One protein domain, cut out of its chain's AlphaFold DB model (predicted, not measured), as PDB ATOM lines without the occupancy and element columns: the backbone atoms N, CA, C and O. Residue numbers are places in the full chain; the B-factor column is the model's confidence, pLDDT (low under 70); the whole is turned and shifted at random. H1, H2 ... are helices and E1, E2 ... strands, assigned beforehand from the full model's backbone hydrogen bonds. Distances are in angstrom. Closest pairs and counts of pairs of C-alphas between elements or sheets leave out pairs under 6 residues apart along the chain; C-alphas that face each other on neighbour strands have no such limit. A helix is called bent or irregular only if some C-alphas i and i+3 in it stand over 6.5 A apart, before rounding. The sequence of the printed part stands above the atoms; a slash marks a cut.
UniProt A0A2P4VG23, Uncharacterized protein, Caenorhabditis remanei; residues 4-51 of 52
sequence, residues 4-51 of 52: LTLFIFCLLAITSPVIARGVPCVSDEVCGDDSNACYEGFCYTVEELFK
ATOM      1  N   LEU A   4      74.707 166.405 212.901       87.25
ATOM      2  CA  LEU A   4      75.264 167.407 211.997       87.25
ATOM      3  C   LEU A   4      76.796 167.326 211.916       87.25
ATOM      4  O   LEU A   4      77.376 167.425 210.839       87.25
ATOM      5  N   THR A   5      77.457 167.102 213.054       84.44
ATOM      6  CA  THR A   5      78.920 167.001 213.141       84.44
ATOM      7  C   THR A   5      79.430 165.766 212.403       84.44
ATOM      8  O   THR A   5      80.448 165.830 211.721       84.44
ATOM      9  N   LEU A   6      78.692 164.657 212.498       86.31
ATOM     10  CA  LEU A   6      78.997 163.406 211.803       86.31
ATOM     11  C   LEU A   6      78.874 163.574 210.283       86.31
ATOM     12  O   LEU A   6      79.745 163.138 209.539       86.31
ATOM     13  N   PHE A   7      77.838 164.283 209.836       86.31
ATOM     14  CA  PHE A   7      77.613 164.557 208.420       86.31
ATOM     15  C   PHE A   7      78.731 165.416 207.812       86.31
ATOM     16  O   PHE A   7      79.265 165.086 206.756       86.31
ATOM     17  N   ILE A   8      79.147 166.473 208.515       86.12
ATOM     18  CA  ILE A   8      80.258 167.340 208.093       86.12
ATOM     19  C   ILE A   8      81.573 166.550 208.034       86.12
ATOM     20  O   ILE A   8      82.330 166.692 207.077       86.12
ATOM     21  N   PHE A   9      81.828 165.679 209.013       84.56
ATOM     22  CA  PHE A   9      83.026 164.840 209.028       84.56
ATOM     23  C   PHE A   9      83.051 163.841 207.862       84.56
ATOM     24  O   PHE A   9      84.080 163.691 207.207       84.56
ATOM     25  N   CYS A  10      81.916 163.207 207.551       83.12
ATOM     26  CA  CYS A  10      81.798 162.324 206.391       83.12
ATOM     27  C   CYS A  10      82.040 163.070 205.074       83.12
ATOM     28  O   CYS A  10      82.764 162.562 204.222       83.12
ATOM     29  N   LEU A  11      81.488 164.275 204.911       81.81
ATOM     30  CA  LEU A  11      81.724 165.086 203.713       81.81
ATOM     31  C   LEU A  11      83.205 165.443 203.561       81.81
ATOM     32  O   LEU A  11      83.769 165.231 202.492       81.81
ATOM     33  N   LEU A  12      83.849 165.897 204.642       76.50
ATOM     34  CA  LEU A  12      85.280 166.204 204.646       76.50
ATOM     35  C   LEU A  12      86.125 164.974 204.292       76.50
ATOM     36  O   LEU A  12      87.008 165.075 203.443       76.50
ATOM     37  N   ALA A  13      85.807 163.807 204.859       73.00
ATOM     38  CA  ALA A  13      86.507 162.556 204.576       73.00
ATOM     39  C   ALA A  13      86.378 162.109 203.107       73.00
ATOM     40  O   ALA A  13      87.332 161.575 202.549       73.00
ATOM     41  N   ILE A  14      85.230 162.353 202.464       73.44
ATOM     42  CA  ILE A  14      84.998 162.021 201.047       73.44
ATOM     43  C   ILE A  14      85.674 163.034 200.111       73.44
ATOM     44  O   ILE A  14      86.081 162.661 199.014       73.44
ATOM     45  N   THR A  15      85.821 164.298 200.524       64.38
ATOM     46  CA  THR A  15      86.526 165.337 199.743       64.38
ATOM     47  C   THR A  15      88.041 165.355 199.960       64.38
ATOM     48  O   THR A  15      88.784 165.815 199.095       64.38
ATOM     49  N   SER A  16      88.532 164.789 201.068       57.97
ATOM     50  CA  SER A  16      89.962 164.674 201.373       57.97
ATOM     51  C   SER A  16      90.827 163.933 200.339       57.97
ATOM     52  O   SER A  16      91.969 164.363 200.163       57.97
ATOM     53  N   PRO A  17      90.373 162.890 199.608       54.81
ATOM     54  CA  PRO A  17      91.231 162.230 198.636       54.81
ATOM     55  C   PRO A  17      91.466 163.092 197.391       54.81
ATOM     56  O   PRO A  17      92.249 162.694 196.541       54.81
ATOM     57  N   VAL A  18      90.826 164.261 197.263       54.47
ATOM     58  CA  VAL A  18      91.054 165.178 196.138       54.47
ATOM     59  C   VAL A  18      92.313 166.027 196.351       54.47
ATOM     60  O   VAL A  18      92.940 166.424 195.379       54.47
ATOM     61  N   ILE A  19      92.718 166.275 197.603       53.19
ATOM     62  CA  ILE A  19      93.825 167.197 197.926       53.19
ATOM     63  C   ILE A  19      95.154 166.450 198.132       53.19
ATOM     64  O   ILE A  19      96.221 167.034 197.993       53.19
ATOM     65  N   ALA A  20      95.104 165.151 198.443       55.62
ATOM     66  CA  ALA A  20      96.301 164.320 198.603       55.62
ATOM     67  C   ALA A  20      96.804 163.701 197.288       55.62
ATOM     68  O   ALA A  20      97.834 163.031 197.281       55.62
ATOM     69  N   ARG A  21      96.065 163.869 196.187       61.03
ATOM     70  CA  ARG A  21      96.527 163.461 194.861       61.03
ATOM     71  C   ARG A  21      97.422 164.581 194.335       61.03
ATOM     72  O   ARG A  21      97.072 165.739 194.528       61.03
ATOM     73  N   GLY A  22      98.585 164.229 193.786       68.06
ATOM     74  CA  GLY A  22      99.654 165.157 193.401       68.06
ATOM     75  C   GLY A  22      99.248 166.204 192.356       68.06
ATOM     76  O   GLY A  22      98.085 166.570 192.202       68.06
ATOM     77  N   VAL A  23     100.209 166.723 191.598       80.00
ATOM     78  CA  VAL A  23      99.883 167.663 190.513       80.00
ATOM     79  C   VAL A  23      99.047 166.922 189.458       80.00
ATOM     80  O   VAL A  23      99.489 165.873 188.997       80.00
ATOM     81  N   PRO A  24      97.843 167.394 189.079       82.19
ATOM     82  CA  PRO A  24      97.053 166.736 188.045       82.19
ATOM     83  C   PRO A  24      97.775 166.815 186.695       82.19
ATOM     84  O   PRO A  24      98.349 167.850 186.355       82.19
ATOM     85  N   CYS A  25      97.715 165.743 185.911       86.62
ATOM     86  CA  CYS A  25      98.399 165.648 184.625       86.62
ATOM     87  C   CYS A  25      97.541 164.948 183.571       86.62
ATOM     88  O   CYS A  25      96.636 164.168 183.874       86.62
ATOM     89  N   VAL A  26      97.848 165.243 182.310       87.12
ATOM     90  CA  VAL A  26      97.255 164.602 181.122       87.12
ATOM     91  C   VAL A  26      98.306 163.884 180.273       87.12
ATOM     92  O   VAL A  26      97.959 163.023 179.471       87.12
ATOM     93  N   SER A  27      99.578 164.229 180.460       84.94
ATOM     94  CA  SER A  27     100.747 163.594 179.862       84.94
ATOM     95  C   SER A  27     101.966 163.826 180.758       84.94
ATOM     96  O   SER A  27     101.952 164.725 181.605       84.94
ATOM     97  N   ASP A  28     103.015 163.028 180.561       84.31
ATOM     98  CA  ASP A  28     104.260 163.099 181.342       84.31
ATOM     99  C   ASP A  28     104.964 164.459 181.200       84.31
ATOM    100  O   ASP A  28     105.498 164.993 182.165       84.31
ATOM    101  N   GLU A  29     104.863 165.090 180.024       84.62
ATOM    102  CA  GLU A  29     105.436 166.413 179.722       84.62
ATOM    103  C   GLU A  29     104.920 167.529 180.652       84.62
ATOM    104  O   GLU A  29     105.581 168.550 180.842       84.62
ATOM    105  N   VAL A  30     103.734 167.347 181.246       82.62
ATOM    106  CA  VAL A  30     103.118 168.314 182.171       82.62
ATOM    107  C   VAL A  30     103.759 168.251 183.562       82.62
ATOM    108  O   VAL A  30     103.666 169.213 184.324       82.62
ATOM    109  N   CYS A  31     104.438 167.152 183.896       82.69
ATOM    110  CA  CYS A  31     104.975 166.899 185.231       82.69
ATOM    111  C   CYS A  31     106.333 167.561 185.517       82.69
ATOM    112  O   CYS A  31     106.873 167.360 186.606       82.69
ATOM    113  N   GLY A  32     106.843 168.383 184.590       77.44
ATOM    114  CA  GLY A  32     107.957 169.324 184.776       77.44
ATOM    115  C   GLY A  32     109.354 168.705 184.867       77.44
ATOM    116  O   GLY A  32     110.302 169.307 184.371       77.44
ATOM    117  N   ASP A  33     109.466 167.510 185.441       76.12
ATOM    118  CA  ASP A  33     110.713 166.778 185.638       76.12
ATOM    119  C   ASP A  33     110.669 165.416 184.928       76.12
ATOM    120  O   ASP A  33     109.683 164.686 185.034       76.12
ATOM    121  N   ASP A  34     111.777 165.027 184.287       68.62
ATOM    122  CA  ASP A  34     111.936 163.727 183.602       68.62
ATOM    123  C   ASP A  34     111.851 162.516 184.560       68.62
ATOM    124  O   ASP A  34     111.759 161.366 184.129       68.62
ATOM    125  N   SER A  35     111.913 162.758 185.875       72.81
ATOM    126  CA  SER A  35     111.780 161.749 186.934       72.81
ATOM    127  C   SER A  35     110.335 161.503 187.379       72.81
ATOM    128  O   SER A  35     110.104 160.697 188.288       72.81
ATOM    129  N   ASN A  36     109.367 162.196 186.779       81.88
ATOM    130  CA  ASN A  36     107.961 162.107 187.144       81.88
ATOM    131  C   ASN A  36     107.164 161.503 185.986       81.88
ATOM    132  O   ASN A  36     107.384 161.839 184.826       81.88
ATOM    133  N   ALA A  37     106.214 160.628 186.300       85.25
ATOM    134  CA  ALA A  37     105.314 160.037 185.320       85.25
ATOM    135  C   ALA A  37     103.863 160.375 185.659       85.25
ATOM    136  O   ALA A  37     103.466 160.437 186.828       85.25
ATOM    137  N   CYS A  38     103.065 160.581 184.618       87.06
ATOM    138  CA  CYS A  38     101.643 160.813 184.717       87.06
ATOM    139  C   CYS A  38     100.914 159.477 184.866       87.06
ATOM    140  O   CYS A  38     100.719 158.731 183.906       87.06
ATOM    141  N   TYR A  39     100.488 159.174 186.088       83.88
ATOM    142  CA  TYR A  39      99.789 157.938 186.414       83.88
ATOM    143  C   TYR A  39      98.443 158.250 187.070       83.88
ATOM    144  O   TYR A  39      98.338 159.132 187.912       83.88
ATOM    145  N   GLU A  40      97.375 157.580 186.635       85.75
ATOM    146  CA  GLU A  40      95.999 157.824 187.117       85.75
ATOM    147  C   GLU A  40      95.548 159.306 187.097       85.75
ATOM    148  O   GLU A  40      94.662 159.714 187.850       85.75
ATOM    149  N   GLY A  41      96.126 160.114 186.199       86.19
ATOM    150  CA  GLY A  41      95.818 161.541 186.060       86.19
ATOM    151  C   GLY A  41      96.551 162.455 187.047       86.19
ATOM    152  O   GLY A  41      96.171 163.620 187.173       86.19
ATOM    153  N   PHE A  42      97.584 161.957 187.735       86.75
ATOM    154  CA  PHE A  42      98.441 162.737 188.629       86.75
ATOM    155  C   PHE A  42      99.925 162.444 188.387       86.75
ATOM    156  O   PHE A  42     100.299 161.352 187.968       86.75
ATOM    157  N   CYS A  43     100.772 163.435 188.638       86.38
ATOM    158  CA  CYS A  43     102.216 163.285 188.599       86.38
ATOM    159  C   CYS A  43     102.675 162.516 189.835       86.38
ATOM    160  O   CYS A  43     102.437 162.960 190.962       86.38
ATOM    161  N   TYR A  44     103.355 161.401 189.603       84.19
ATOM    162  CA  TYR A  44     104.037 160.611 190.621       84.19
ATOM    163  C   TYR A  44     105.526 160.580 190.312       84.19
ATOM    164  O   TYR A  44     105.915 160.560 189.140       84.19
ATOM    165  N   THR A  45     106.367 160.539 191.341       84.44
ATOM    166  CA  THR A  45     107.794 160.280 191.117       84.44
ATOM    167  C   THR A  45     108.001 158.803 190.769       84.44
ATOM    168  O   THR A  45     107.235 157.928 191.189       84.44
ATOM    169  N   VAL A  46     109.052 158.486 190.011       78.81
ATOM    170  CA  VAL A  46     109.415 157.084 189.733       78.81
ATOM    171  C   VAL A  46     109.670 156.277 191.013       78.81
ATOM    172  O   VAL A  46     109.349 155.093 191.062       78.81
ATOM    173  N   GLU A  47     110.170 156.905 192.076       78.44
ATOM    174  CA  GLU A  47     110.354 156.258 193.382       78.44
ATOM    175  C   GLU A  47     109.009 155.859 194.014       78.44
ATOM    176  O   GLU A  47     108.862 154.742 194.512       78.44
ATOM    177  N   GLU A  48     107.996 156.728 193.938       75.25
ATOM    178  CA  GLU A  48     106.646 156.452 194.445       75.25
ATOM    179  C   GLU A  48     105.936 155.347 193.656       75.25
ATOM    180  O   GLU A  48     105.253 154.500 194.243       75.25
ATOM    181  N   LEU A  49     106.115 155.339 192.332       74.31
ATOM    182  CA  LEU A  49     105.533 154.345 191.428       74.31
ATOM    183  C   LEU A  49     106.158 152.960 191.600       74.31
ATOM    184  O   LEU A  49     105.441 151.956 191.605       74.31
ATOM    185  N   PHE A  50     107.482 152.893 191.746       77.19
ATOM    186  CA  PHE A  50     108.203 151.624 191.813       77.19
ATOM    187  C   PHE A  50     108.485 151.135 193.240       77.19
ATOM    188  O   PHE A  50     108.906 149.987 193.379       77.19
ATOM    189  N   LYS A  51     108.212 151.936 194.288       65.81
ATOM    190  CA  LYS A  51     108.464 151.600 195.710       65.81
ATOM    191  C   LYS A  51     109.805 150.872 195.917       65.81
ATOM    192  O   LYS A  51     109.842 149.808 196.540       65.81
TER     193      LYS A  51
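What this domain is: This is residues 4 to 51 of the 52 residues of an uncharacterized protein of Caenorhabditis remanei (UniProt A0A2P4VG23). What would one see first in this model? A long arm, made of helix H1 and the two residues after it, sticks out from a small head, in which the two-strand hairpin E1 and E2 has the short helix H2 packed on it and the short helix H3 at the end of E2. Residues 4 to 20 stand free, and this arm makes most of the length. What are the parts, and how large is the whole? The printed part has 48 residues, with three named helices and two named strands in the order H1, H2, E1, E2, H3; the sheet has the order E1 - E2, antiparallel, and the class is mixed, helices and strands. The whole is only just extended, close to loose, with a radius of gyration of the C-alphas of 14.6 A, and it spans 46 by 22 by 13 A, a rod in outline.

Where its parts are: Where does the arm run? H1 holds residues 4 to 18, with C-alpha 4 at (75.264, 167.407, 211.997) and C-alpha 18 at (91.054, 165.178, 196.138), 22.5 A from first to last C-alpha. It is irregular, but only just: C-alphas 14 and 17 are 6.7 A apart. What comes after it? H2 holds residues 28 to 31 and measures 5.5 A from first to last C-alpha. E1, residues 36 to 39, measures 9.2 A, and E2, residues 42 to 45, measures 10.0 A. Where does the last element end? H3 holds residues 46 to 50 and measures 6.0 A, with C-alpha 50 at (108.203, 151.624, 191.813).

How they stand to each other: What does H1 meet? H1 touches no helix, and it is apart from H2, E1, E2 and H3. How are the two strands paired? E1 and E2 form a hairpin, antiparallel, with 139 degrees between their N-to-C directions. The C-alphas of Asn 36 and Thr 45 face each other at 4.4 A. N 37 and O 44 are within hydrogen-bond range at 2.9 A, and so are N 42 and O 39 at 2.9 A. How near do H2 and H3 come to these strands? The closest C-alphas of H2 and E1 are those of Asp 28 and Cys 38, 4.8 A apart, and the closest of H2 and E2 are those of Cys 31 and Cys 43, 5.7 A apart. The closest C-alphas of E1 and H3 are those of Asn 36 and Val 46, 5.8 A apart, while H2 and H3 are apart. How do the helix backbones look? In H3 the O i to N i+4 pair is within hydrogen-bond range, and in H1 9 of 11 such pairs are. H2, with four residues, is too short for such a pair, and its one O i to N i+3 pair is within range.

The domain as a whole: How far does the whole reach? The two C-alphas farthest apart are those of Leu 4 and Asp 34, 46.5 A. Without residues 4 to 20, the body of 31 residues spans 22 by 18 by 10 A, with a radius of gyration of 8.0 A. Is the printed part whole, and which links are long? It has no cut from residue 4 to residue 51, and no link is long. The link from H1 to H2, nine residues, is short, and the links from H2 to E1, E1 to E2 and E2 to H3 are tight. Where is the model's confidence low? The mean pLDDT of the printed part is 77.6, and residues 15 to 22, residue 34 and residue 51 are under 70.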